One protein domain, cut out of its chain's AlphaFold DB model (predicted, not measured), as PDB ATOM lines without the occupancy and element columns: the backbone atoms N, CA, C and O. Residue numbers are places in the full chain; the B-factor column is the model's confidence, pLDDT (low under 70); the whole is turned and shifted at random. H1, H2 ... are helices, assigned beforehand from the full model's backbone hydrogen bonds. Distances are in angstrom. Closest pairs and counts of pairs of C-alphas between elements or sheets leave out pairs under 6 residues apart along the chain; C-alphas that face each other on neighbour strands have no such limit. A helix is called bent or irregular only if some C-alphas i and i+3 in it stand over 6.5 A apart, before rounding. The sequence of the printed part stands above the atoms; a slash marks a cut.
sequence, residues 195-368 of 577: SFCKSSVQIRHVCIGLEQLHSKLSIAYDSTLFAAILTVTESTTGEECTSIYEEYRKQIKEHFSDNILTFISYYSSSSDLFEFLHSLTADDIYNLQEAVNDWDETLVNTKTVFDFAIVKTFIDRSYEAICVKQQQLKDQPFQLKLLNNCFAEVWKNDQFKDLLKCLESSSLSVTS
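AT A GLANCE: This is residues 195 to 368 of the 577 residues of the protein "Hypothetical protein" of Adineta ricciae (UniProt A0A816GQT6). Two groups of crossed helices meet at H5, which sits near the middle: H2 crosses H5 and has H3 and H4 beyond it at one end, while the long helix H8 crosses H10, and H10 packs on H5. At the other end H7 folds back along the first part of H8, residues 302 to 309; H9 folds back along residues 314 to 322 of H8, nearer H5, and residues 327 to 332, where H8 ends and the link to H9 begins, stick out from the body. The printed part has 174 residues with ten named helices, H1 to H10 in order, and no named strand; the class is all helix. The whole is compact, with a radius of gyration of the C-alphas of 17.9 A and spans of 60 by 41 by 26 A.

IN THESE COORDINATES: H1 is residues 195 to 198, beginning at C-alpha 195 (396.358, 468.171, 342.506). H2 is residues 200 to 217, 25.7 A long; H3 is 224 to 231; H4 is 238 to 253, 19.9 A. H5 is 258 to 269, H6 is 271 to 279, and H7 is 282 to 294, 19.8 A. H8, residues 302 to 328, is the longest at 39.8 A and ends at C-alpha 328 (376.003, 500.387, 343.464). H9 is 336 to 347. H10 is 355 to 368, 19.7 A, ends at C-alpha 368 (360.559, 464.219, 351.138), and is irregular: C-alphas 364 and 367 are 8.0 A apart.

HOW THE PARTS SIT: H1 is close to H4 but not clearly touching, with closest C-alphas Phe 196 and Tyr 245 6.4 A apart. H2, with residues 204 to 211 alone, touches H3 in a hairpin at a steep tilt of 42 degrees, closest C-alphas Cys 207 and Phe 226, 5.5 A. H3 touches H4 at Ile 229 and Ile 244, closest C-alphas 6.6 A apart. H2 and H5 touch about perpendicular, at 77 degrees, closest C-alphas Gly 209 and Ser 268, 4.4 A. H5 touches H10 at a shallow tilt of 15 degrees, the same way, closest C-alphas Phe 263 and Leu 356, 6.8 A. H6 touches H10, closest C-alphas Leu 273 and Ser 363, 5.9 A. H7 and H8 form a hairpin at 11 degrees, closest C-alphas Val 292 and Thr 302, 5.9 A. H8 touches H10 at a steep tilt of 64 degrees, closest C-alphas Asp 307 and Cys 358, 4.6 A. H8 and H9 form a hairpin, closest C-alphas Ser 318 and Phe 343, 5.7 A. H2, H3, H4, H5, H6, H8 and H9 have every O i to N i+4 pair within hydrogen-bond range; H7 has 6 of 9, H10 8 of 10, and H1 is too short for such a pair.

THE WHOLE: The two C-alphas farthest apart, those of Glu 239 and Asp 294, are 60.2 A apart. The printed part has no cut, and no link is long. Mean pLDDT of the printed part is 86.8; it is under 70 at residues 220, 293 to 294, 296 to 299 and 330 to 334.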
ATOM      1  N   SER A 195     397.343 467.415 341.731       89.19
ATOM      2  CA  SER A 195     396.358 468.171 342.506       89.19
ATOM      3  C   SER A 195     395.087 468.456 341.698       89.19
ATOM      4  O   SER A 195     393.991 468.409 342.258       89.19
ATOM      5  N   PHE A 196     395.193 468.695 340.383       90.12
ATOM      6  CA  PHE A 196     394.022 468.759 339.508       90.12
ATOM      7  C   PHE A 196     393.279 467.422 339.477       90.12
ATOM      8  O   PHE A 196     392.081 467.388 339.739       90.12
ATOM      9  N   CYS A 197     393.973 466.314 339.200       88.06
ATOM     10  CA  CYS A 197     393.346 464.997 339.065       88.06
ATOM     11  C   CYS A 197     392.652 464.555 340.361       88.06
ATOM     12  O   CYS A 197     391.506 464.104 340.317       88.06
ATOM     13  N   LYS A 198     393.309 464.765 341.510       88.88
ATOM     14  CA  LYS A 198     392.791 464.457 342.852       88.88
ATOM     15  C   LYS A 198     391.481 465.184 343.161       88.88
ATOM     16  O   LYS A 198     390.590 464.597 343.768       88.88
ATOM     17  N   SER A 199     391.351 466.435 342.727       89.19
ATOM     18  CA  SER A 199     390.170 467.274 342.975       89.19
ATOM     19  C   SER A 199     389.306 467.494 341.731       89.19
ATOM     20  O   SER A 199     388.437 468.363 341.742       89.19
ATOM     21  N   SER A 200     389.509 466.723 340.661       89.19
ATOM     22  CA  SER A 200     388.925 466.984 339.337       89.19
ATOM     23  C   SER A 200     387.397 467.048 339.353       89.19
ATOM     24  O   SER A 200     386.807 467.943 338.754       89.19
ATOM     25  N   VAL A 201     386.751 466.150 340.101       89.88
ATOM     26  CA  VAL A 201     385.290 466.126 340.276       89.88
ATOM     27  C   VAL A 201     384.795 467.403 340.957       89.88
ATOM     28  O   VAL A 201     383.890 468.062 340.449       89.88
ATOM     29  N   GLN A 202     385.424 467.798 342.067       90.44
ATOM     30  CA  GLN A 202     385.062 469.017 342.794       90.44
ATOM     31  C   GLN A 202     385.297 470.268 341.939       90.44
ATOM     32  O   GLN A 202     384.430 471.131 341.873       90.44
ATOM     33  N   ILE A 203     386.436 470.357 341.245       92.88
ATOM     34  CA  ILE A 203     386.774 471.480 340.357       92.88
ATOM     35  C   ILE A 203     385.721 471.625 339.252       92.88
ATOM     36  O   ILE A 203     385.238 472.728 339.002       92.88
ATOM     37  N   ARG A 204     385.308 470.514 338.629       92.31
ATOM     38  CA  ARG A 204     384.242 470.520 337.616       92.31
ATOM     39  C   ARG A 204     382.917 471.019 338.189       92.31
ATOM     40  O   ARG A 204     382.300 471.892 337.585       92.31
ATOM     41  N   HIS A 205     382.505 470.526 339.358       93.75
ATOM     42  CA  HIS A 205     381.286 471.001 340.018       93.75
ATOM     43  C   HIS A 205     381.361 472.477 340.421       93.75
ATOM     44  O   HIS A 205     380.363 473.179 340.304       93.75
ATOM     45  N   VAL A 206     382.529 472.981 340.829       93.81
ATOM     46  CA  VAL A 206     382.732 474.415 341.084       93.81
ATOM     47  C   VAL A 206     382.495 475.230 339.812       93.81
ATOM     48  O   VAL A 206     381.750 476.206 339.848       93.81
ATOM     49  N   CYS A 207     383.086 474.833 338.684       91.50
ATOM     50  CA  CYS A 207     382.919 475.551 337.417       91.50
ATOM     51  C   CYS A 207     381.467 475.535 336.927       91.50
ATOM     52  O   CYS A 207     380.930 476.589 336.589       91.50
ATOM     53  N   ILE A 208     380.808 474.373 336.963       91.25
ATOM     54  CA  ILE A 208     379.389 474.249 336.596       91.25
ATOM     55  C   ILE A 208     378.511 475.063 337.560       91.25
ATOM     56  O   ILE A 208     377.586 475.747 337.132       91.25
ATOM     57  N   GLY A 209     378.802 475.031 338.863       91.44
ATOM     58  CA  GLY A 209     378.050 475.776 339.873       91.44
ATOM     59  C   GLY A 209     378.173 477.289 339.691       91.44
ATOM     60  O   GLY A 209     377.177 478.005 339.794       91.44
ATOM     61  N   LEU A 210     379.370 477.784 339.352       89.81
ATOM     62  CA  LEU A 210     379.583 479.188 338.990       89.81
ATOM     63  C   LEU A 210     378.808 479.565 337.726       89.81
ATOM     64  O   LEU A 210     378.128 480.587 337.732       89.81
ATOM     65  N   GLU A 211     378.860 478.751 336.673       88.75
ATOM     66  CA  GLU A 211     378.088 478.961 335.440       88.75
ATOM     67  C   GLU A 211     376.579 479.061 335.715       88.75
ATOM     68  O   GLU A 211     375.922 480.009 335.280       88.75
ATOM     69  N   GLN A 212     376.034 478.148 336.522       89.38
ATOM     70  CA  GLN A 212     374.625 478.172 336.915       89.38
ATOM     71  C   GLN A 212     374.274 479.413 337.752       89.38
ATOM     72  O   GLN A 212     373.246 480.049 337.507       89.38
ATOM     73  N   LEU A 213     375.129 479.803 338.705       88.12
ATOM     74  CA  LEU A 213     374.962 481.031 339.489       88.12
ATOM     75  C   LEU A 213     374.976 482.278 338.597       88.12
ATOM     76  O   LEU A 213     374.119 483.149 338.745       88.12
ATOM     77  N   HIS A 214     375.910 482.353 337.649       86.06
ATOM     78  CA  HIS A 214     375.997 483.450 336.691       86.06
ATOM     79  C   HIS A 214     374.749 483.536 335.812       86.06
ATOM     80  O   HIS A 214     374.183 484.623 335.666       86.06
ATOM     81  N   SER A 215     374.275 482.400 335.291       84.81
ATOM     82  CA  SER A 215     373.030 482.334 334.524       84.81
ATOM     83  C   SER A 215     371.836 482.796 335.359       84.81
ATOM     84  O   SER A 215     371.002 483.552 334.863       84.81
ATOM     85  N   LYS A 216     371.750 482.380 336.628       84.75
ATOM     86  CA  LYS A 216     370.653 482.756 337.529       84.75
ATOM     87  C   LYS A 216     370.643 484.252 337.838       84.75
ATOM     88  O   LYS A 216     369.576 484.856 337.900       84.75
ATOM     89  N   LEU A 217     371.820 484.839 338.023       82.56
ATOM     90  CA  LEU A 217     371.996 486.252 338.360       82.56
ATOM     91  C   LEU A 217     372.056 487.164 337.120       82.56
ATOM     92  O   LEU A 217     372.141 488.380 337.267       82.56
ATOM     93  N   SER A 218     371.985 486.600 335.907       78.06
ATOM     94  CA  SER A 218     372.115 487.329 334.633       78.06
ATOM     95  C   SER A 218     373.413 488.141 334.536       78.06
ATOM     96  O   SER A 218     373.432 489.286 334.088       78.06
ATOM     97  N   ILE A 219     374.513 487.542 334.989       73.00
ATOM     98  CA  ILE A 219     375.825 488.177 335.032       73.00
ATOM     99  C   ILE A 219     376.672 487.710 333.845       73.00
ATOM    100  O   ILE A 219     376.901 486.513 333.689       73.00
ATOM    101  N   ALA A 220     377.210 488.651 333.065       68.38
ATOM    102  CA  ALA A 220     378.177 488.349 332.010       68.38
ATOM    103  C   ALA A 220     379.519 487.883 332.604       68.38
ATOM    104  O   ALA A 220     380.085 488.561 333.464       68.38
ATOM    105  N   TYR A 221     380.033 486.749 332.128       73.25
ATOM    106  CA  TYR A 221     381.345 486.219 332.500       73.25
ATOM    107  C   TYR A 221     382.005 485.518 331.305       73.25
ATOM    108  O   TYR A 221     381.329 485.123 330.354       73.25
ATOM    109  N   ASP A 222     383.329 485.382 331.355       72.88
ATOM    110  CA  ASP A 222     384.098 484.640 330.358       72.88
ATOM    111  C   ASP A 222     384.043 483.134 330.666       72.88
ATOM    112  O   ASP A 222     384.610 482.667 331.655       72.88
ATOM    113  N   SER A 223     383.331 482.372 329.832       78.12
ATOM    114  CA  SER A 223     383.147 480.927 330.000       78.12
ATOM    115  C   SER A 223     384.293 480.079 329.448       78.12
ATOM    116  O   SER A 223     384.267 478.855 329.601       78.12
ATOM    117  N   THR A 224     385.318 480.693 328.846       84.94
ATOM    118  CA  THR A 224     386.424 479.968 328.200       84.94
ATOM    119  C   THR A 224     387.171 479.050 329.167       84.94
ATOM    120  O   THR A 224     387.411 477.889 328.840       84.94
ATOM    121  N   LEU A 225     387.468 479.519 330.384       85.75
ATOM    122  CA  LEU A 225     388.137 478.717 331.413       85.75
ATOM    123  C   LEU A 225     387.278 477.527 331.869       85.75
ATOM    124  O   LEU A 225     387.795 476.426 332.054       85.75
ATOM    125  N   PHE A 226     385.967 477.723 332.035       87.44
ATOM    126  CA  PHE A 226     385.071 476.656 332.493       87.44
ATOM    127  C   PHE A 226     384.928 475.578 331.418       87.44
ATOM    128  O   PHE A 226     385.056 474.391 331.720       87.44
ATOM    129  N   ALA A 227     384.764 475.988 330.157       87.12
ATOM    130  CA  ALA A 227     384.753 475.076 329.020       87.12
ATOM    131  C   ALA A 227     386.070 474.286 328.923       87.12
ATOM    132  O   ALA A 227     386.037 473.062 328.801       87.12
ATOM    133  N   ALA A 228     387.220 474.957 329.067       89.12
ATOM    134  CA  ALA A 228     388.529 474.306 329.044       89.12
ATOM    135  C   ALA A 228     388.655 473.226 330.135       89.12
ATOM    136  O   ALA A 228     389.030 472.092 329.841       89.12
ATOM    137  N   ILE A 229     388.249 473.525 331.375       90.06
ATOM    138  CA  ILE A 229     388.268 472.569 332.498       90.06
ATOM    139  C   ILE A 229     387.387 471.342 332.230       90.06
ATOM    140  O   ILE A 229     387.780 470.216 332.553       90.06
ATOM    141  N   LEU A 230     386.210 471.534 331.631       86.44
ATOM    142  CA  LEU A 230     385.296 470.436 331.302       86.44
ATOM    143  C   LEU A 230     385.847 469.526 330.195       86.44
ATOM    144  O   LEU A 230     385.547 468.332 330.188       86.44
ATOM    145  N   THR A 231     386.689 470.058 329.306       88.06
ATOM    146  CA  THR A 231     387.344 469.283 328.240       88.06
ATOM    147  C   THR A 231     388.594 468.521 328.686       88.06
ATOM    148  O   THR A 231     389.059 467.648 327.951       88.06
ATOM    149  N   VAL A 232     389.126 468.782 329.891       88.31
ATOM    150  CA  VAL A 232     390.293 468.044 330.395       88.31
ATOM    151  C   VAL A 232     389.925 466.580 330.631       88.31
ATOM    152  O   VAL A 232     389.033 466.257 331.420       88.31
ATOM    153  N   THR A 233     390.645 465.688 329.960       87.31
ATOM    154  CA  THR A 233     390.494 464.229 330.015       87.31
ATOM    155  C   THR A 233     391.851 463.572 330.258       87.31
ATOM    156  O   THR A 233     392.890 464.223 330.215       87.31
ATOM    157  N   GLU A 234     391.878 462.256 330.467       84.81
ATOM    158  CA  GLU A 234     393.145 461.520 330.591       84.81
ATOM    159  C   GLU A 234     394.024 461.598 329.324       84.81
ATOM    160  O   GLU A 234     395.236 461.390 329.399       84.81
ATOM    161  N   SER A 235     393.432 461.901 328.162       87.50
ATOM    162  CA  SER A 235     394.148 462.127 326.898       87.50
ATOM    163  C   SER A 235     394.750 463.528 326.758       87.50
ATOM    164  O   SER A 235     395.581 463.729 325.876       87.50
ATOM    165  N   THR A 236     394.353 464.483 327.603       90.06
ATOM    166  CA  THR A 236     394.901 465.846 327.607       90.06
ATOM    167  C   THR A 236     396.394 465.807 327.920       90.06
ATOM    168  O   THR A 236     396.846 464.996 328.731       90.06
ATOM    169  N   THR A 237     397.176 466.661 327.263       90.00
ATOM    170  CA  THR A 237     398.627 466.721 327.483       90.00
ATOM    171  C   THR A 237     398.958 467.323 328.850       90.00
ATOM    172  O   THR A 237     398.179 468.103 329.405       90.00
ATOM    173  N   GLY A 238     400.119 466.980 329.414       86.25
ATOM    174  CA  GLY A 238     400.541 467.524 330.708       86.25
ATOM    175  C   GLY A 238     400.705 469.048 330.704       86.25
ATOM    176  O   GLY A 238     400.365 469.695 331.695       86.25
ATOM    177  N   GLU A 239     401.151 469.644 329.594       88.31
ATOM    178  CA  GLU A 239     401.268 471.104 329.447       88.31
ATOM    179  C   GLU A 239     399.901 471.793 329.470       88.31
ATOM    180  O   GLU A 239     399.691 472.722 330.250       88.31
ATOM    181  N   GLU A 240     398.955 471.292 328.678       90.50
ATOM    182  CA  GLU A 240     397.593 471.819 328.615       90.50
ATOM    183  C   GLU A 240     396.874 471.678 329.964       90.50
ATOM    184  O   GLU A 240     396.320 472.650 330.476       90.50
ATOM    185  N   CYS A 241     396.962 470.506 330.604       91.19
ATOM    186  CA  CYS A 241     396.391 470.282 331.934       91.19
ATOM    187  C   CYS A 241     396.994 471.227 332.987       91.19
ATOM    188  O   CYS A 241     396.265 471.772 333.818       91.19
ATOM    189  N   THR A 242     398.317 471.430 332.957       90.88
ATOM    190  CA  THR A 242     399.006 472.340 333.883       90.88
ATOM    191  C   THR A 242     398.539 473.775 333.670       90.88
ATOM    192  O   THR A 242     398.148 474.430 334.632       90.88
ATOM    193  N   SER A 243     398.517 474.247 332.419       92.00
ATOM    194  CA  SER A 243     398.104 475.612 332.082       92.00
ATOM    195  C   SER A 243     396.658 475.894 332.496       92.00
ATOM    196  O   SER A 243     396.391 476.922 333.116       92.00
ATOM    197  N   ILE A 244     395.738 474.960 332.231       92.12
ATOM    198  CA  ILE A 244     394.328 475.087 332.626       92.12
ATOM    199  C   ILE A 244     394.192 475.128 334.155       92.12
ATOM    200  O   ILE A 244     393.448 475.952 334.689       92.12
ATOM    201  N   TYR A 245     394.912 474.265 334.880       92.94
ATOM    202  CA  TYR A 245     394.836 474.239 336.342       92.94
ATOM    203  C   TYR A 245     395.469 475.468 337.002       92.94
ATOM    204  O   TYR A 245     394.938 475.973 337.994       92.94
ATOM    205  N   GLU A 246     396.579 475.977 336.470       92.12
ATOM    206  CA  GLU A 246     397.194 477.214 336.956       92.12
ATOM    207  C   GLU A 246     396.258 478.411 336.769       92.12
ATOM    208  O   GLU A 246     396.094 479.209 337.697       92.12
ATOM    209  N   GLU A 247     395.568 478.491 335.630       91.25
ATOM    210  CA  GLU A 247     394.584 479.546 335.395       91.25
ATOM    211  C   GLU A 247     393.361 479.400 336.315       91.25
ATOM    212  O   GLU A 247     392.937 480.380 336.931       91.25
ATOM    213  N   TYR A 248     392.855 478.175 336.523       92.00
ATOM    214  CA  TYR A 248     391.823 477.893 337.534       92.00
ATOM    215  C   TYR A 248     392.248 478.363 338.924       92.00
ATOM    216  O   TYR A 248     391.479 478.992 339.658       92.00
ATOM    217  N   ARG A 249     393.486 478.056 339.310       91.56
ATOM    218  CA  ARG A 249     393.990 478.393 340.632       91.56
ATOM    219  C   ARG A 249     394.043 479.905 340.826       91.56
ATOM    220  O   ARG A 249     393.540 480.399 341.832       91.56
ATOM    221  N   LYS A 250     394.599 480.614 339.848       90.38
ATOM    222  CA  LYS A 250     394.743 482.067 339.857       90.38
ATOM    223  C   LYS A 250     393.394 482.789 339.831       90.38
ATOM    224  O   LYS A 250     393.204 483.739 340.581       90.38
ATOM    225  N   GLN A 251     392.453 482.354 338.990       87.38
ATOM    226  CA  GLN A 251     391.165 483.039 338.829       87.38
ATOM    227  C   GLN A 251     390.110 482.646 339.870       87.38
ATOM    228  O   GLN A 251     389.204 483.434 340.146       87.38
ATOM    229  N   ILE A 252     390.195 481.442 340.446       89.38
ATOM    230  CA  ILE A 252     389.141 480.888 341.306       89.38
ATOM    231  C   ILE A 252     389.706 480.474 342.663       89.38
ATOM    232  O   ILE A 252     389.344 481.063 343.680       89.38
ATOM    233  N   LYS A 253     390.613 479.490 342.710       89.44
ATOM    234  CA  LYS A 253     391.055 478.889 343.985       89.44
ATOM    235  C   LYS A 253     391.672 479.903 344.955       89.44
ATOM    236  O   LYS A 253     391.452 479.800 346.152       89.44
ATOM    237  N   GLU A 254     392.425 480.880 344.459       89.25
ATOM    238  CA  GLU A 254     393.063 481.912 345.291       89.25
ATOM    239  C   GLU A 254     392.095 483.024 345.729       89.25
ATOM    240  O   GLU A 254     392.399 483.797 346.640       89.25
ATOM    241  N   HIS A 255     390.913 483.103 345.111       86.69
ATOM    242  CA  HIS A 255     389.913 484.130 345.388       86.69
ATOM    243  C   HIS A 255     388.779 483.671 346.301       86.69
ATOM    244  O   HIS A 255     388.181 484.521 346.960       86.69
ATOM    245  N   PHE A 256     388.487 482.373 346.361       89.38
ATOM    246  CA  PHE A 256     387.420 481.807 347.184       89.38
ATOM    247  C   PHE A 256     387.985 480.995 348.350       89.38
ATOM    248  O   PHE A 256     389.033 480.369 348.238       89.38
ATOM    249  N   SER A 257     387.275 480.980 349.481       90.12
ATOM    250  CA  SER A 257     387.599 480.054 350.570       90.12
ATOM    251  C   SER A 257     387.136 478.634 350.233       90.12
ATOM    252  O   SER A 257     386.152 478.457 349.510       90.12
ATOM    253  N   ASP A 258     387.776 477.619 350.819       90.25
ATOM    254  CA  ASP A 258     387.404 476.211 350.602       90.25
ATOM    255  C   ASP A 258     385.934 475.926 350.956       90.25
ATOM    256  O   ASP A 258     385.263 475.155 350.269       90.25
ATOM    257  N   ASN A 259     385.391 476.602 351.975       91.06
ATOM    258  CA  ASN A 259     383.978 476.484 352.346       91.06
ATOM    259  C   ASN A 259     383.048 477.004 351.243       91.06
ATOM    260  O   ASN A 259     382.054 476.356 350.921       91.06
ATOM    261  N   ILE A 260     383.378 478.152 350.639       92.25
ATOM    262  CA  ILE A 260     382.569 478.730 349.560       92.25
ATOM    263  C   ILE A 260     382.719 477.897 348.285       92.25
ATOM    264  O   ILE A 260     381.722 477.635 347.621       92.25
ATOM    265  N   LEU A 261     383.922 477.406 347.972       92.75
ATOM    266  CA  LEU A 261     384.124 476.463 346.865       92.75
ATOM    267  C   LEU A 261     383.306 475.183 347.062       92.75
ATOM    268  O   LEU A 261     382.687 474.694 346.121       92.75
ATOM    269  N   THR A 262     383.237 474.670 348.290       93.19
ATOM    270  CA  THR A 262     382.403 473.508 348.618       93.19
ATOM    271  C   THR A 262     380.917 473.824 348.437       93.19
ATOM    272  O   THR A 262     380.202 473.039 347.822       93.19
ATOM    273  N   PHE A 263     380.448 474.993 348.879       94.00
ATOM    274  CA  PHE A 263     379.077 475.449 348.621       94.00
ATOM    275  C   PHE A 263     378.757 475.561 347.122       94.00
ATOM    276  O   PHE A 263     377.722 475.076 346.674       94.00
ATOM    277  N   ILE A 264     379.650 476.157 346.331       93.50
ATOM    278  CA  ILE A 264     379.481 476.276 344.877       93.50
ATOM    279  C   ILE A 264     379.459 474.884 344.230       93.50
ATOM    280  O   ILE A 264     378.652 474.634 343.339       93.50
ATOM    281  N   SER A 265     380.290 473.955 344.708       93.94
ATOM    282  CA  SER A 265     380.245 472.558 344.271       93.94
ATOM    283  C   SER A 265     378.870 471.931 344.539       93.94
ATOM    284  O   SER A 265     378.334 471.274 343.648       93.94
ATOM    285  N   TYR A 266     378.272 472.180 345.712       92.69
ATOM    286  CA  TYR A 266     376.904 471.748 346.030       92.69
ATOM    287  C   TYR A 266     375.860 472.355 345.089       92.69
ATOM    288  O   TYR A 266     374.903 471.672 344.729       92.69
ATOM    289  N   TYR A 267     376.051 473.604 344.656       92.00
ATOM    290  CA  TYR A 267     375.166 474.263 343.691       92.00
ATOM    291  C   TYR A 267     375.007 473.439 342.406       92.00
ATOM    292  O   TYR A 267     373.893 473.262 341.918       92.00
ATOM    293  N   SER A 268     376.111 472.860 341.919       92.75
ATOM    294  CA  SER A 268     376.105 471.958 340.766       92.75
ATOM    295  C   SER A 268     375.617 470.549 341.105       92.75
ATOM    296  O   SER A 268     374.763 470.014 340.397       92.75
ATOM    297  N   SER A 269     376.164 469.923 342.152       91.94
ATOM    298  CA  SER A 269     375.891 468.510 342.448       91.94
ATOM    299  C   SER A 269     374.468 468.258 342.952       91.94
ATOM    300  O   SER A 269     373.957 467.154 342.793       91.94
ATOM    301  N   SER A 270     373.823 469.274 343.529       93.12
ATOM    302  CA  SER A 270     372.481 469.200 344.118       93.12
ATOM    303  C   SER A 270     371.497 470.128 343.398       93.12
ATOM    304  O   SER A 270     370.708 470.821 344.038       93.12
ATOM    305  N   SER A 271     371.536 470.160 342.064       90.12
ATOM    306  CA  SER A 271     370.689 471.046 341.243       90.12
ATOM    307  C   SER A 271     369.193 470.994 341.607       90.12
ATOM    308  O   SER A 271     368.587 472.049 341.790       90.12
ATOM    309  N   ASP A 272     368.632 469.803 341.849       91.75
ATOM    310  CA  ASP A 272     367.236 469.601 342.280       91.75
ATOM    311  C   ASP A 272     366.862 470.328 343.583       91.75
ATOM    312  O   ASP A 272     365.701 470.718 343.768       91.75
ATOM    313  N   LEU A 273     367.822 470.463 344.508       94.75
ATOM    314  CA  LEU A 273     367.661 471.197 345.763       94.75
ATOM    315  C   LEU A 273     367.600 472.695 345.484       94.75
ATOM    316  O   LEU A 273     366.690 473.368 345.960       94.75
ATOM    317  N   PHE A 274     368.544 473.215 344.699       94.50
ATOM    318  CA  PHE A 274     368.598 474.641 344.390       94.50
ATOM    319  C   PHE A 274     367.416 475.086 343.533       94.50
ATOM    320  O   PHE A 274     366.837 476.132 343.814       94.50
ATOM    321  N   GLU A 275     366.990 474.288 342.552       93.06
ATOM    322  CA  GLU A 275     365.775 474.558 341.778       93.06
ATOM    323  C   GLU A 275     364.551 474.703 342.693       93.06
ATOM    324  O   GLU A 275     363.792 475.669 342.580       93.06
ATOM    325  N   PHE A 276     364.409 473.800 343.665       94.62
ATOM    326  CA  PHE A 276     363.318 473.856 344.629       94.62
ATOM    327  C   PHE A 276     363.422 475.060 345.562       94.62
ATOM    328  O   PHE A 276     362.459 475.809 345.692       94.62
ATOM    329  N   LEU A 277     364.599 475.321 346.136       94.69
ATOM    330  CA  LEU A 277     364.849 476.507 346.964       94.69
ATOM    331  C   LEU A 277     364.499 477.807 346.224       94.69
ATOM    332  O   LEU A 277     363.989 478.746 346.834       94.69
ATOM    333  N   HIS A 278     364.724 477.858 344.909       91.56
ATOM    334  CA  HIS A 278     364.360 479.006 344.074       91.56
ATOM    335  C   HIS A 278     362.864 479.113 343.778       91.56
ATOM    336  O   HIS A 278     362.399 480.214 343.478       91.56
ATOM    337  N   SER A 279     362.116 478.009 343.823       90.75
ATOM    338  CA  SER A 279     360.659 478.030 343.638       90.75
ATOM    339  C   SER A 279     359.897 478.531 344.867       90.75
ATOM    340  O   SER A 279     358.786 479.033 344.718       90.75
ATOM    341  N   LEU A 280     360.501 478.436 346.055       89.81
ATOM    342  CA  LEU A 280     359.837 478.715 347.326       89.81
ATOM    343  C   LEU A 280     359.879 480.197 347.706       89.81
ATOM    344  O   LEU A 280     360.899 480.886 347.564       89.81
ATOM    345  N   THR A 281     358.762 480.664 348.253       85.06
ATOM    346  CA  THR A 281     358.610 481.967 348.905       85.06
ATOM    347  C   THR A 281     358.939 481.885 350.399       85.06
ATOM    348  O   THR A 281     359.142 480.803 350.949       85.06
ATOM    349  N   ALA A 282     358.994 483.036 351.076       79.62
ATOM    350  CA  ALA A 282     359.181 483.076 352.526       79.62
ATOM    351  C   ALA A 282     358.028 482.382 353.278       79.62
ATOM    352  O   ALA A 282     358.279 481.677 354.254       79.62
ATOM    353  N   ASP A 283     356.792 482.517 352.786       75.75
ATOM    354  CA  ASP A 283     355.617 481.877 353.392       75.75
ATOM    355  C   ASP A 283     355.669 480.358 353.248       75.75
ATOM    356  O   ASP A 283     355.309 479.641 354.175       75.75
ATOM    357  N   ASP A 284     356.163 479.847 352.117       84.06
ATOM    358  CA  ASP A 284     356.293 478.401 351.916       84.06
ATOM    359  C   ASP A 284     357.257 477.774 352.928       84.06
ATOM    360  O   ASP A 284     357.006 476.680 353.431       84.06
ATOM    361  N   ILE A 285     358.341 478.482 353.264       86.75
ATOM    362  CA  ILE A 285     359.292 478.049 354.292       86.75
ATOM    363  C   ILE A 285     358.658 478.104 355.678       86.75
ATOM    364  O   ILE A 285     358.823 477.160 356.447       86.75
ATOM    365  N   TYR A 286     357.912 479.166 355.987       79.81
ATOM    366  CA  TYR A 286     357.205 479.274 357.260       79.81
ATOM    367  C   TYR A 286     356.183 478.144 357.431       79.81
ATOM    368  O   TYR A 286     356.203 477.450 358.443       79.81
ATOM    369  N   ASN A 287     355.366 477.888 356.406       79.81
ATOM    370  CA  ASN A 287     354.394 476.795 356.400       79.81
ATOM    371  C   ASN A 287     355.079 475.431 356.568       79.81
ATOM    372  O   ASN A 287     354.582 474.579 357.297       79.81
ATOM    373  N   LEU A 288     356.231 475.219 355.920       85.50
ATOM    374  CA  LEU A 288     357.021 473.999 356.100       85.50
ATOM    375  C   LEU A 288     357.512 473.842 357.542       85.50
ATOM    376  O   LEU A 288     357.459 472.738 358.069       85.50
ATOM    377  N   GLN A 289     357.976 474.917 358.180       84.50
ATOM    378  CA  GLN A 289     358.422 474.891 359.575       84.50
ATOM    379  C   GLN A 289     357.265 474.681 360.556       84.50
ATOM    380  O   GLN A 289     357.435 473.977 361.547       84.50
ATOM    381  N   GLU A 290     356.099 475.271 360.291       77.06
ATOM    382  CA  GLU A 290     354.902 475.106 361.119       77.06
ATOM    383  C   GLU A 290     354.364 473.676 361.033       77.06
ATOM    384  O   GLU A 290     354.074 473.067 362.062       77.06
ATOM    385  N   ALA A 291     354.323 473.108 359.824       76.31
ATOM    386  CA  ALA A 291     353.824 471.760 359.577       76.31
ATOM    387  C   ALA A 291     354.571 470.677 360.362       76.31
ATOM    388  O   ALA A 291     353.999 469.635 360.655       76.31
ATOM    389  N   VAL A 292     355.831 470.926 360.728       77.00
ATOM    390  CA  VAL A 292     356.632 470.012 361.551       77.00
ATOM    391  C   VAL A 292     356.014 469.782 362.934       77.00
ATOM    392  O   VAL A 292     356.190 468.705 363.489       77.00
ATOM    393  N   ASN A 293     355.259 470.742 363.481       69.31
ATOM    394  CA  ASN A 293     354.617 470.587 364.792       69.31
ATOM    395  C   ASN A 293     353.513 469.519 364.795       69.31
ATOM    396  O   ASN A 293     353.262 468.902 365.828       69.31
ATOM    397  N   ASP A 294     352.883 469.293 363.640       64.50
ATOM    398  CA  ASP A 294     351.744 468.385 363.479       64.50
ATOM    399  C   ASP A 294     352.133 467.067 362.787       64.50
ATOM    400  O   ASP A 294     351.284 466.208 362.534       64.50
ATOM    401  N   TRP A 295     353.412 466.911 362.435       70.44
ATOM    402  CA  TRP A 295     353.894 465.841 361.570       70.44
ATOM    403  C   TRP A 295     354.548 464.700 362.363       70.44
ATOM    404  O   TRP A 295     355.254 464.913 363.345       70.44
ATOM    405  N   ASP A 296     354.354 463.464 361.901       63.56
ATOM    406  CA  ASP A 296     355.029 462.276 362.436       63.56
ATOM    407  C   ASP A 296     356.468 462.162 361.888       63.56
ATOM    408  O   ASP A 296     356.663 461.980 360.682       63.56
ATOM    409  N   GLU A 297     357.491 462.258 362.752       69.38
ATOM    410  CA  GLU A 297     358.932 462.320 362.404       69.38
ATOM    411  C   GLU A 297     359.471 461.119 361.583       69.38
ATOM    412  O   GLU A 297     360.650 461.072 361.229       69.38
ATOM    413  N   THR A 298     358.626 460.148 361.239       65.62
ATOM    414  CA  THR A 298     358.952 458.960 360.441       65.62
ATOM    415  C   THR A 298     359.360 459.254 358.989       65.62
ATOM    416  O   THR A 298     360.069 458.441 358.393       65.62
ATOM    417  N   LEU A 299     358.960 460.394 358.404       66.75
ATOM    418  CA  LEU A 299     359.249 460.746 356.997       66.75
ATOM    419  C   LEU A 299     360.417 461.727 356.817       66.75
ATOM    420  O   LEU A 299     361.231 461.549 355.909       66.75
ATOM    421  N   VAL A 300     360.490 462.765 357.651       78.44
ATOM    422  CA  VAL A 300     361.581 463.750 357.689       78.44
ATOM    423  C   VAL A 300     361.743 464.204 359.131       78.44
ATOM    424  O   VAL A 300     360.764 464.543 359.787       78.44
ATOM    425  N   ASN A 301     362.984 464.246 359.610       84.44
ATOM    426  CA  ASN A 301     363.276 464.794 360.928       84.44
ATOM    427  C   ASN A 301     363.014 466.307 360.930       84.44
ATOM    428  O   ASN A 301     363.502 467.022 360.052       84.44
ATOM    429  N   THR A 302     362.333 466.792 361.967       86.00
ATOM    430  CA  THR A 302     362.187 468.205 362.333       86.00
ATOM    431  C   THR A 302     363.438 469.033 362.025       86.00
ATOM    432  O   THR A 302     363.382 470.037 361.311       86.00
ATOM    433  N   LYS A 303     364.607 468.574 362.488       89.00
ATOM    434  CA  LYS A 303     365.894 469.247 362.276       89.00
ATOM    435  C   LYS A 303     366.192 469.497 360.796       89.00
ATOM    436  O   LYS A 303     366.681 470.567 360.456       89.00
ATOM    437  N   THR A 304     365.896 468.544 359.921       90.62
ATOM    438  CA  THR A 304     366.190 468.645 358.489       90.62
ATOM    439  C   THR A 304     365.345 469.717 357.799       90.62
ATOM    440  O   THR A 304     365.834 470.391 356.895       90.62
ATOM    441  N   VAL A 305     364.109 469.946 358.251       89.62
ATOM    442  CA  VAL A 305     363.275 471.055 357.751       89.62
ATOM    443  C   VAL A 305     363.848 472.409 358.187       89.62
ATOM    444  O   VAL A 305     363.906 473.350 357.393       89.62
ATOM    445  N   PHE A 306     364.356 472.507 359.419       90.94
ATOM    446  CA  PHE A 306     365.052 473.712 359.881       90.94
ATOM    447  C   PHE A 306     366.399 473.928 359.175       90.94
ATOM    448  O   PHE A 306     366.700 475.060 358.795       90.94
ATOM    449  N   ASP A 307     367.175 472.868 358.934       94.00
ATOM    450  CA  ASP A 307     368.394 472.915 358.118       94.00
ATOM    451  C   ASP A 307     368.078 473.487 356.724       94.00
ATOM    452  O   ASP A 307     368.757 474.404 356.260       94.00
ATOM    453  N   PHE A 308     367.000 473.016 356.092       94.69
ATOM    454  CA  PHE A 308     366.532 473.504 354.793       94.69
ATOM    455  C   PHE A 308     366.166 474.996 354.819       94.69
ATOM    456  O   PHE A 308     366.574 475.755 353.936       94.69
ATOM    457  N   ALA A 309     365.469 475.450 355.865       92.81
ATOM    458  CA  ALA A 309     365.144 476.863 356.052       92.81
ATOM    459  C   ALA A 309     366.399 477.741 356.232       92.81
ATOM    460  O   ALA A 309     366.461 478.853 355.696       92.81
ATOM    461  N   ILE A 310     367.428 477.245 356.935       94.88
ATOM    462  CA  ILE A 310     368.722 477.934 357.076       94.88
ATOM    463  C   ILE A 310     369.396 478.086 355.707       94.88
ATOM    464  O   ILE A 310     369.850 479.184 355.375       94.88
ATOM    465  N   VAL A 311     369.418 477.025 354.894       95.81
ATOM    466  CA  VAL A 311     369.987 477.064 353.536       95.81
ATOM    467  C   VAL A 311     369.255 478.083 352.662       95.81
ATOM    468  O   VAL A 311     369.899 478.918 352.023       95.81
ATOM    469  N   LYS A 312     367.917 478.071 352.669       94.81
ATOM    470  CA  LYS A 312     367.101 479.043 351.929       94.81
ATOM    471  C   LYS A 312     367.398 480.479 352.358       94.81
ATOM    472  O   LYS A 312     367.671 481.330 351.516       94.81
ATOM    473  N   THR A 313     367.442 480.719 353.667       93.56
ATOM    474  CA  THR A 313     367.755 482.036 354.241       93.56
ATOM    475  C   THR A 313     369.142 482.521 353.819       93.56
ATOM    476  O   THR A 313     369.316 483.696 353.492       93.56
ATOM    477  N   PHE A 314     370.139 481.631 353.808       95.38
ATOM    478  CA  PHE A 314     371.485 481.962 353.352       95.38
ATOM    479  C   PHE A 314     371.499 482.393 351.880       95.38
ATOM    480  O   PHE A 314     372.104 483.415 351.548       95.38
ATOM    481  N   ILE A 315     370.825 481.641 351.005       93.44
ATOM    482  CA  ILE A 315     370.757 481.939 349.567       93.44
ATOM    483  C   ILE A 315     370.064 483.280 349.332       93.44
ATOM    484  O   ILE A 315     370.613 484.122 348.624       93.44
ATOM    485  N   ASP A 316     368.911 483.504 349.962       92.19
ATOM    486  CA  ASP A 316     368.134 484.731 349.778       92.19
ATOM    487  C   ASP A 316     368.917 485.967 350.230       92.19
ATOM    488  O   ASP A 316     369.030 486.935 349.476       92.19
ATOM    489  N   ARG A 317     369.558 485.907 351.406       93.00
ATOM    490  CA  ARG A 317     370.425 486.991 351.897       93.00
ATOM    491  C   ARG A 317     371.639 487.217 351.003       93.00
ATOM    492  O   ARG A 317     372.040 488.358 350.782       93.00
ATOM    493  N   SER A 318     372.231 486.144 350.479       92.69
ATOM    494  CA  SER A 318     373.372 486.249 349.565       92.69
ATOM    495  C   SER A 318     372.969 486.925 348.259       92.69
ATOM    496  O   SER A 318     373.680 487.804 347.777       92.69
ATOM    497  N   TYR A 319     371.811 486.570 347.701       90.56
ATOM    498  CA  TYR A 319     371.292 487.182 346.480       90.56
ATOM    499  C   TYR A 319     370.877 488.635 346.690       90.56
ATOM    500  O   TYR A 319     371.140 489.469 345.825       90.56
ATOM    501  N   GLU A 320     370.299 488.969 347.841       90.12
ATOM    502  CA  GLU A 320     370.017 490.354 348.210       90.12
ATOM    503  C   GLU A 320     371.307 491.186 348.290       90.12
ATOM    504  O   GLU A 320     371.399 492.239 347.654       90.12
ATOM    505  N   ALA A 321     372.337 490.684 348.978       90.38
ATOM    506  CA  ALA A 321     373.635 491.350 349.077       90.38
ATOM    507  C   ALA A 321     374.278 491.571 347.695       90.38
ATOM    508  O   ALA A 321     374.768 492.666 347.403       90.38
ATOM    509  N   ILE A 322     374.221 490.559 346.821       88.75
ATOM    510  CA  ILE A 322     374.713 490.650 345.439       88.75
ATOM    511  C   ILE A 322     373.949 491.728 344.662       88.75
ATOM    512  O   ILE A 322     374.580 492.599 344.063       88.75
ATOM    513  N   CYS A 323     372.614 491.720 344.714       84.75
ATOM    514  CA  CYS A 323     371.771 492.704 344.033       84.75
ATOM    515  C   CYS A 323     372.086 494.139 344.479       84.75
ATOM    516  O   CYS A 323     372.262 495.024 343.641       84.75
ATOM    517  N   VAL A 324     372.205 494.378 345.791       85.75
ATOM    518  CA  VAL A 324     372.530 495.703 346.345       85.75
ATOM    519  C   VAL A 324     373.897 496.178 345.854       85.75
ATOM    520  O   VAL A 324     374.038 497.318 345.403       85.75
ATOM    521  N   LYS A 325     374.915 495.312 345.891       84.06
ATOM    522  CA  LYS A 325     376.263 495.655 345.418       84.06
ATOM    523  C   LYS A 325     376.303 495.898 343.911       84.06
ATOM    524  O   LYS A 325     376.990 496.811 343.461       84.06
ATOM    525  N   GLN A 326     375.545 495.132 343.133       78.06
ATOM    526  CA  GLN A 326     375.453 495.305 341.686       78.06
ATOM    527  C   GLN A 326     374.799 496.644 341.313       78.06
ATOM    528  O   GLN A 326     375.291 497.336 340.424       78.06
ATOM    529  N   GLN A 327     373.756 497.069 342.035       78.62
ATOM    530  CA  GLN A 327     373.130 498.384 341.838       78.62
ATOM    531  C   GLN A 327     374.076 499.555 342.152       78.62
ATOM    532  O   GLN A 327     373.967 500.617 341.538       78.62
ATOM    533  N   GLN A 328     375.009 499.372 343.091       79.81
ATOM    534  CA  GLN A 328     376.003 500.387 343.464       79.81
ATOM    535  C   GLN A 328     377.119 500.548 342.421       79.81
ATOM    536  O   GLN A 328     377.679 501.635 342.294       79.81
ATOM    537  N   LEU A 329     377.434 499.495 341.665       73.94
ATOM    538  CA  LEU A 329     378.581 499.426 340.749       73.94
ATOM    539  C   LEU A 329     378.265 499.815 339.294       73.94
ATOM    540  O   LEU A 329     379.053 499.461 338.421       73.94
ATOM    541  N   LYS A 330     377.137 500.507 339.041       61.12
ATOM    542  CA  LYS A 330     376.610 500.894 337.710       61.12
ATOM    543  C   LYS A 330     377.670 500.864 336.590       61.12
ATOM    544  O   LYS A 330     378.623 501.639 336.616       61.12
ATOM    545  N   ASP A 331     377.459 499.965 335.626       59.53
ATOM    546  CA  ASP A 331     378.239 499.764 334.391       59.53
ATOM    547  C   ASP A 331     379.613 499.067 334.505       59.53
ATOM    548  O   ASP A 331     380.289 498.894 333.488       59.53
ATOM    549  N   GLN A 332     380.032 498.587 335.684       63.91
ATOM    550  CA  GLN A 332     381.228 497.736 335.791       63.91
ATOM    551  C   GLN A 332     380.915 496.242 335.591       63.91
ATOM    552  O   GLN A 332     379.919 495.744 336.127       63.91
ATOM    553  N   PRO A 333     381.777 495.490 334.873       65.38
ATOM    554  CA  PRO A 333     381.627 494.048 334.748       65.38
ATOM    555  C   PRO A 333     381.744 493.395 336.125       65.38
ATOM    556  O   PRO A 333     382.648 493.694 336.911       65.38
ATOM    557  N   PHE A 334     380.812 492.496 336.416       66.94
ATOM    558  CA  PHE A 334     380.789 491.764 337.671       66.94
ATOM    559  C   PHE A 334     382.035 490.881 337.793       66.94
ATOM    560  O   PHE A 334     382.334 490.073 336.917       66.94
ATOM    561  N   GLN A 335     382.755 491.017 338.903       73.25
ATOM    562  CA  GLN A 335     383.969 490.248 339.163       73.25
ATOM    563  C   GLN A 335     383.675 489.098 340.130       73.25
ATOM    564  O   GLN A 335     382.975 489.295 341.123       73.25
ATOM    565  N   LEU A 336     384.293 487.929 339.924       77.81
ATOM    566  CA  LEU A 336     384.215 486.780 340.847       77.81
ATOM    567  C   LEU A 336     384.559 487.157 342.299       77.81
ATOM    568  O   LEU A 336     383.966 486.650 343.249       77.81
ATOM    569  N   LYS A 337     385.463 488.124 342.477       79.75
ATOM    570  CA  LYS A 337     385.821 488.677 343.787       79.75
ATOM    571  C   LYS A 337     384.623 489.290 344.526       79.75
ATOM    572  O   LYS A 337     384.548 489.189 345.748       79.75
ATOM    573  N   LEU A 338     383.685 489.909 343.807       81.44
ATOM    574  CA  LEU A 338     382.470 490.474 344.397       81.44
ATOM    575  C   LEU A 338     381.533 489.370 344.896       81.44
ATOM    576  O   LEU A 338     381.008 489.484 346.002       81.44
ATOM    577  N   LEU A 339     381.381 488.293 344.117       85.81
ATOM    578  CA  LEU A 339     380.600 487.116 344.502       85.81
ATOM    579  C   LEU A 339     381.127 486.511 345.805       85.81
ATOM    580  O   LEU A 339     380.365 486.319 346.752       85.81
ATOM    581  N   ASN A 340     382.444 486.285 345.874       88.00
ATOM    582  CA  ASN A 340     383.092 485.773 347.077       88.00
ATOM    583  C   ASN A 340     382.846 486.681 348.288       88.00
ATOM    584  O   ASN A 340     382.494 486.193 349.357       88.00
ATOM    585  N   ASN A 341     382.985 487.999 348.123       87.69
ATOM    586  CA  ASN A 341     382.775 488.946 349.216       87.69
ATOM    587  C   ASN A 341     381.335 488.914 349.745       87.69
ATOM    588  O   ASN A 341     381.153 488.942 350.956       87.69
ATOM    589  N   CYS A 342     380.334 488.823 348.863       89.94
ATOM    590  CA  CYS A 342     378.930 488.764 349.277       89.94
ATOM    591  C   CYS A 342     378.633 487.474 350.050       89.94
ATOM    592  O   CYS A 342     378.073 487.532 351.144       89.94
ATOM    593  N   PHE A 343     379.074 486.318 349.539       91.56
ATOM    594  CA  PHE A 343     378.925 485.057 350.269       91.56
ATOM    595  C   PHE A 343     379.670 485.087 351.602       91.56
ATOM    596  O   PHE A 343     379.100 484.715 352.621       91.56
ATOM    597  N   ALA A 344     380.913 485.572 351.625       90.19
ATOM    598  CA  ALA A 344     381.716 485.652 352.841       90.19
ATOM    599  C   ALA A 344     381.120 486.608 353.888       90.19
ATOM    600  O   ALA A 344     381.250 486.354 355.083       90.19
ATOM    601  N   GLU A 345     380.482 487.701 353.467       90.81
ATOM    602  CA  GLU A 345     379.793 488.633 354.363       90.81
ATOM    603  C   GLU A 345     378.595 487.966 355.041       90.81
ATOM    604  O   GLU A 345     378.486 488.016 356.265       90.81
ATOM    605  N   VAL A 346     377.754 487.267 354.272       91.94
ATOM    606  CA  VAL A 346     376.594 486.547 354.817       91.94
ATOM    607  C   VAL A 346     377.038 485.379 355.698       91.94
ATOM    608  O   VAL A 346     376.503 485.206 356.791       91.94
ATOM    609  N   TRP A 347     378.060 484.623 355.281       92.50
ATOM    610  CA  TRP A 347     378.557 483.439 355.996       92.50
ATOM    611  C   TRP A 347     379.101 483.752 357.396       92.50
ATOM    612  O   TRP A 347     379.094 482.884 358.262       92.50
ATOM    613  N   LYS A 348     379.557 484.985 357.655       88.56
ATOM    614  CA  LYS A 348     380.044 485.400 358.986       88.56
ATOM    615  C   LYS A 348     378.969 485.385 360.071       88.56
ATOM    616  O   LYS A 348     379.314 485.471 361.243       88.56
ATOM    617  N   ASN A 349     377.692 485.329 359.703       87.69
ATOM    618  CA  ASN A 349     376.614 485.235 360.674       87.69
ATOM    619  C   ASN A 349     376.651 483.868 361.383       87.69
ATOM    620  O   ASN A 349     376.676 482.829 360.722       87.69
ATOM    621  N   ASP A 350     376.602 483.872 362.719       83.25
ATOM    622  CA  ASP A 350     376.652 482.664 363.556       83.25
ATOM    623  C   ASP A 350     375.578 481.626 363.188       83.25
ATOM    624  O   ASP A 350     375.794 480.424 363.352       83.25
ATOM    625  N   GLN A 351     374.454 482.073 362.614       85.06
ATOM    626  CA  GLN A 351     373.380 481.220 362.100       85.06
ATOM    627  C   GLN A 351     373.856 480.212 361.031       85.06
ATOM    628  O   GLN A 351     373.229 479.170 360.858       85.06
ATOM    629  N   PHE A 352     374.957 480.485 360.321       89.81
ATOM    630  CA  PHE A 352     375.439 479.672 359.193       89.81
ATOM    631  C   PHE A 352     376.693 478.847 359.508       89.81
ATOM    632  O   PHE A 352     377.326 478.302 358.601       89.81
ATOM    633  N   LYS A 353     377.062 478.713 360.788       85.00
ATOM    634  CA  LYS A 353     378.280 477.999 361.209       85.00
ATOM    635  C   LYS A 353     378.354 476.551 360.698       85.00
ATOM    636  O   LYS A 353     379.437 476.090 360.349       85.00
ATOM    637  N   ASP A 354     377.216 475.867 360.606       90.50
ATOM    638  CA  ASP A 354     377.104 474.485 360.119       90.50
ATOM    639  C   ASP A 354     376.430 474.385 358.732       90.50
ATOM    640  O   ASP A 354     375.947 473.319 358.352       90.50
ATOM    641  N   LEU A 355     376.428 475.464 357.936       93.69
ATOM    642  CA  LEU A 355     375.685 475.546 356.669       93.69
ATOM    643  C   LEU A 355     375.972 474.393 355.692       93.69
ATOM    644  O   LEU A 355     375.050 473.908 355.044       93.69
ATOM    645  N   LEU A 356     377.219 473.916 355.598       93.69
ATOM    646  CA  LEU A 356     377.561 472.776 354.734       93.69
ATOM    647  C   LEU A 356     376.876 471.474 355.179       93.69
ATOM    648  O   LEU A 356     376.441 470.701 354.332       93.69
ATOM    649  N   LYS A 357     376.712 471.257 356.491       93.81
ATOM    650  CA  LYS A 357     375.954 470.111 357.017       93.81
ATOM    651  C   LYS A 357     374.459 470.287 356.776       93.81
ATOM    652  O   LYS A 357     373.778 469.321 356.448       93.81
ATOM    653  N   CYS A 358     373.952 471.516 356.909       94.94
ATOM    654  CA  CYS A 358     372.559 471.821 356.589       94.94
ATOM    655  C   CYS A 358     372.267 471.561 355.101       94.94
ATOM    656  O   CYS A 358     371.234 470.981 354.780       94.94
ATOM    657  N   LEU A 359     373.191 471.923 354.203       93.56
ATOM    658  CA  LEU A 359     373.121 471.629 352.766       93.56
ATOM    659  C   LEU A 359     373.097 470.129 352.485       93.56
ATOM    660  O   LEU A 359     372.247 469.676 351.727       93.56
ATOM    661  N   GLU A 360     373.986 469.363 353.114       93.88
ATOM    662  CA  GLU A 360     374.038 467.907 352.966       93.88
ATOM    663  C   GLU A 360     372.726 467.245 353.430       93.88
ATOM    664  O   GLU A 360     372.083 466.528 352.662       93.88
ATOM    665  N   SER A 361     372.269 467.574 354.644       93.12
ATOM    666  CA  SER A 361     370.994 467.123 355.234       93.12
ATOM    667  C   SER A 361     369.795 467.445 354.328       93.12
ATOM    668  O   SER A 361     368.968 466.577 354.023       93.12
ATOM    669  N   SER A 362     369.748 468.681 353.822       93.50
ATOM    670  CA  SER A 362     368.705 469.168 352.913       93.50
ATOM    671  C   SER A 362     368.740 468.465 351.559       93.50
ATOM    672  O   SER A 362     367.695 468.113 351.018       93.50
ATOM    673  N   SER A 363     369.936 468.238 351.010       93.06
ATOM    674  CA  SER A 363     370.120 467.581 349.716       93.06
ATOM    675  C   SER A 363     369.664 466.127 349.760       93.06
ATOM    676  O   SER A 363     369.038 465.664 348.812       93.06
ATOM    677  N   LEU A 364     369.944 465.413 350.852       91.94
ATOM    678  CA  LEU A 364     369.531 464.017 351.022       91.94
ATOM    679  C   LEU A 364     368.010 463.869 351.173       91.94
ATOM    680  O   LEU A 364     367.449 462.854 350.767       91.94
ATOM    681  N   SER A 365     367.340 464.887 351.720       91.75
ATOM    682  CA  SER A 365     365.911 464.828 352.066       91.75
ATOM    683  C   SER A 365     365.011 465.666 351.155       91.75
ATOM    684  O   SER A 365     363.812 465.782 351.417       91.75
ATOM    685  N   VAL A 366     365.550 466.233 350.069       92.69
ATOM    686  CA  VAL A 366     364.830 467.171 349.189       92.69
ATOM    687  C   VAL A 366     363.512 466.597 348.664       92.69
ATOM    688  O   VAL A 366     362.503 467.296 348.643       92.69
ATOM    689  N   THR A 367     363.482 465.317 348.289       90.94
ATOM    690  CA  THR A 367     362.282 464.653 347.755       90.94
ATOM    691  C   THR A 367     361.168 464.575 348.793       90.94
ATOM    692  O   THR A 367     360.001 464.803 348.473       90.94
ATOM    693  N   SER A 368     361.522 464.286 350.044       89.44
ATOM    694  CA  SER A 368     360.559 464.219 351.138       89.44
ATOM    695  C   SER A 368     360.036 465.610 351.494       89.44
ATOM    696  O   SER A 368     358.829 465.783 351.624       89.44
TER     697      SER A 368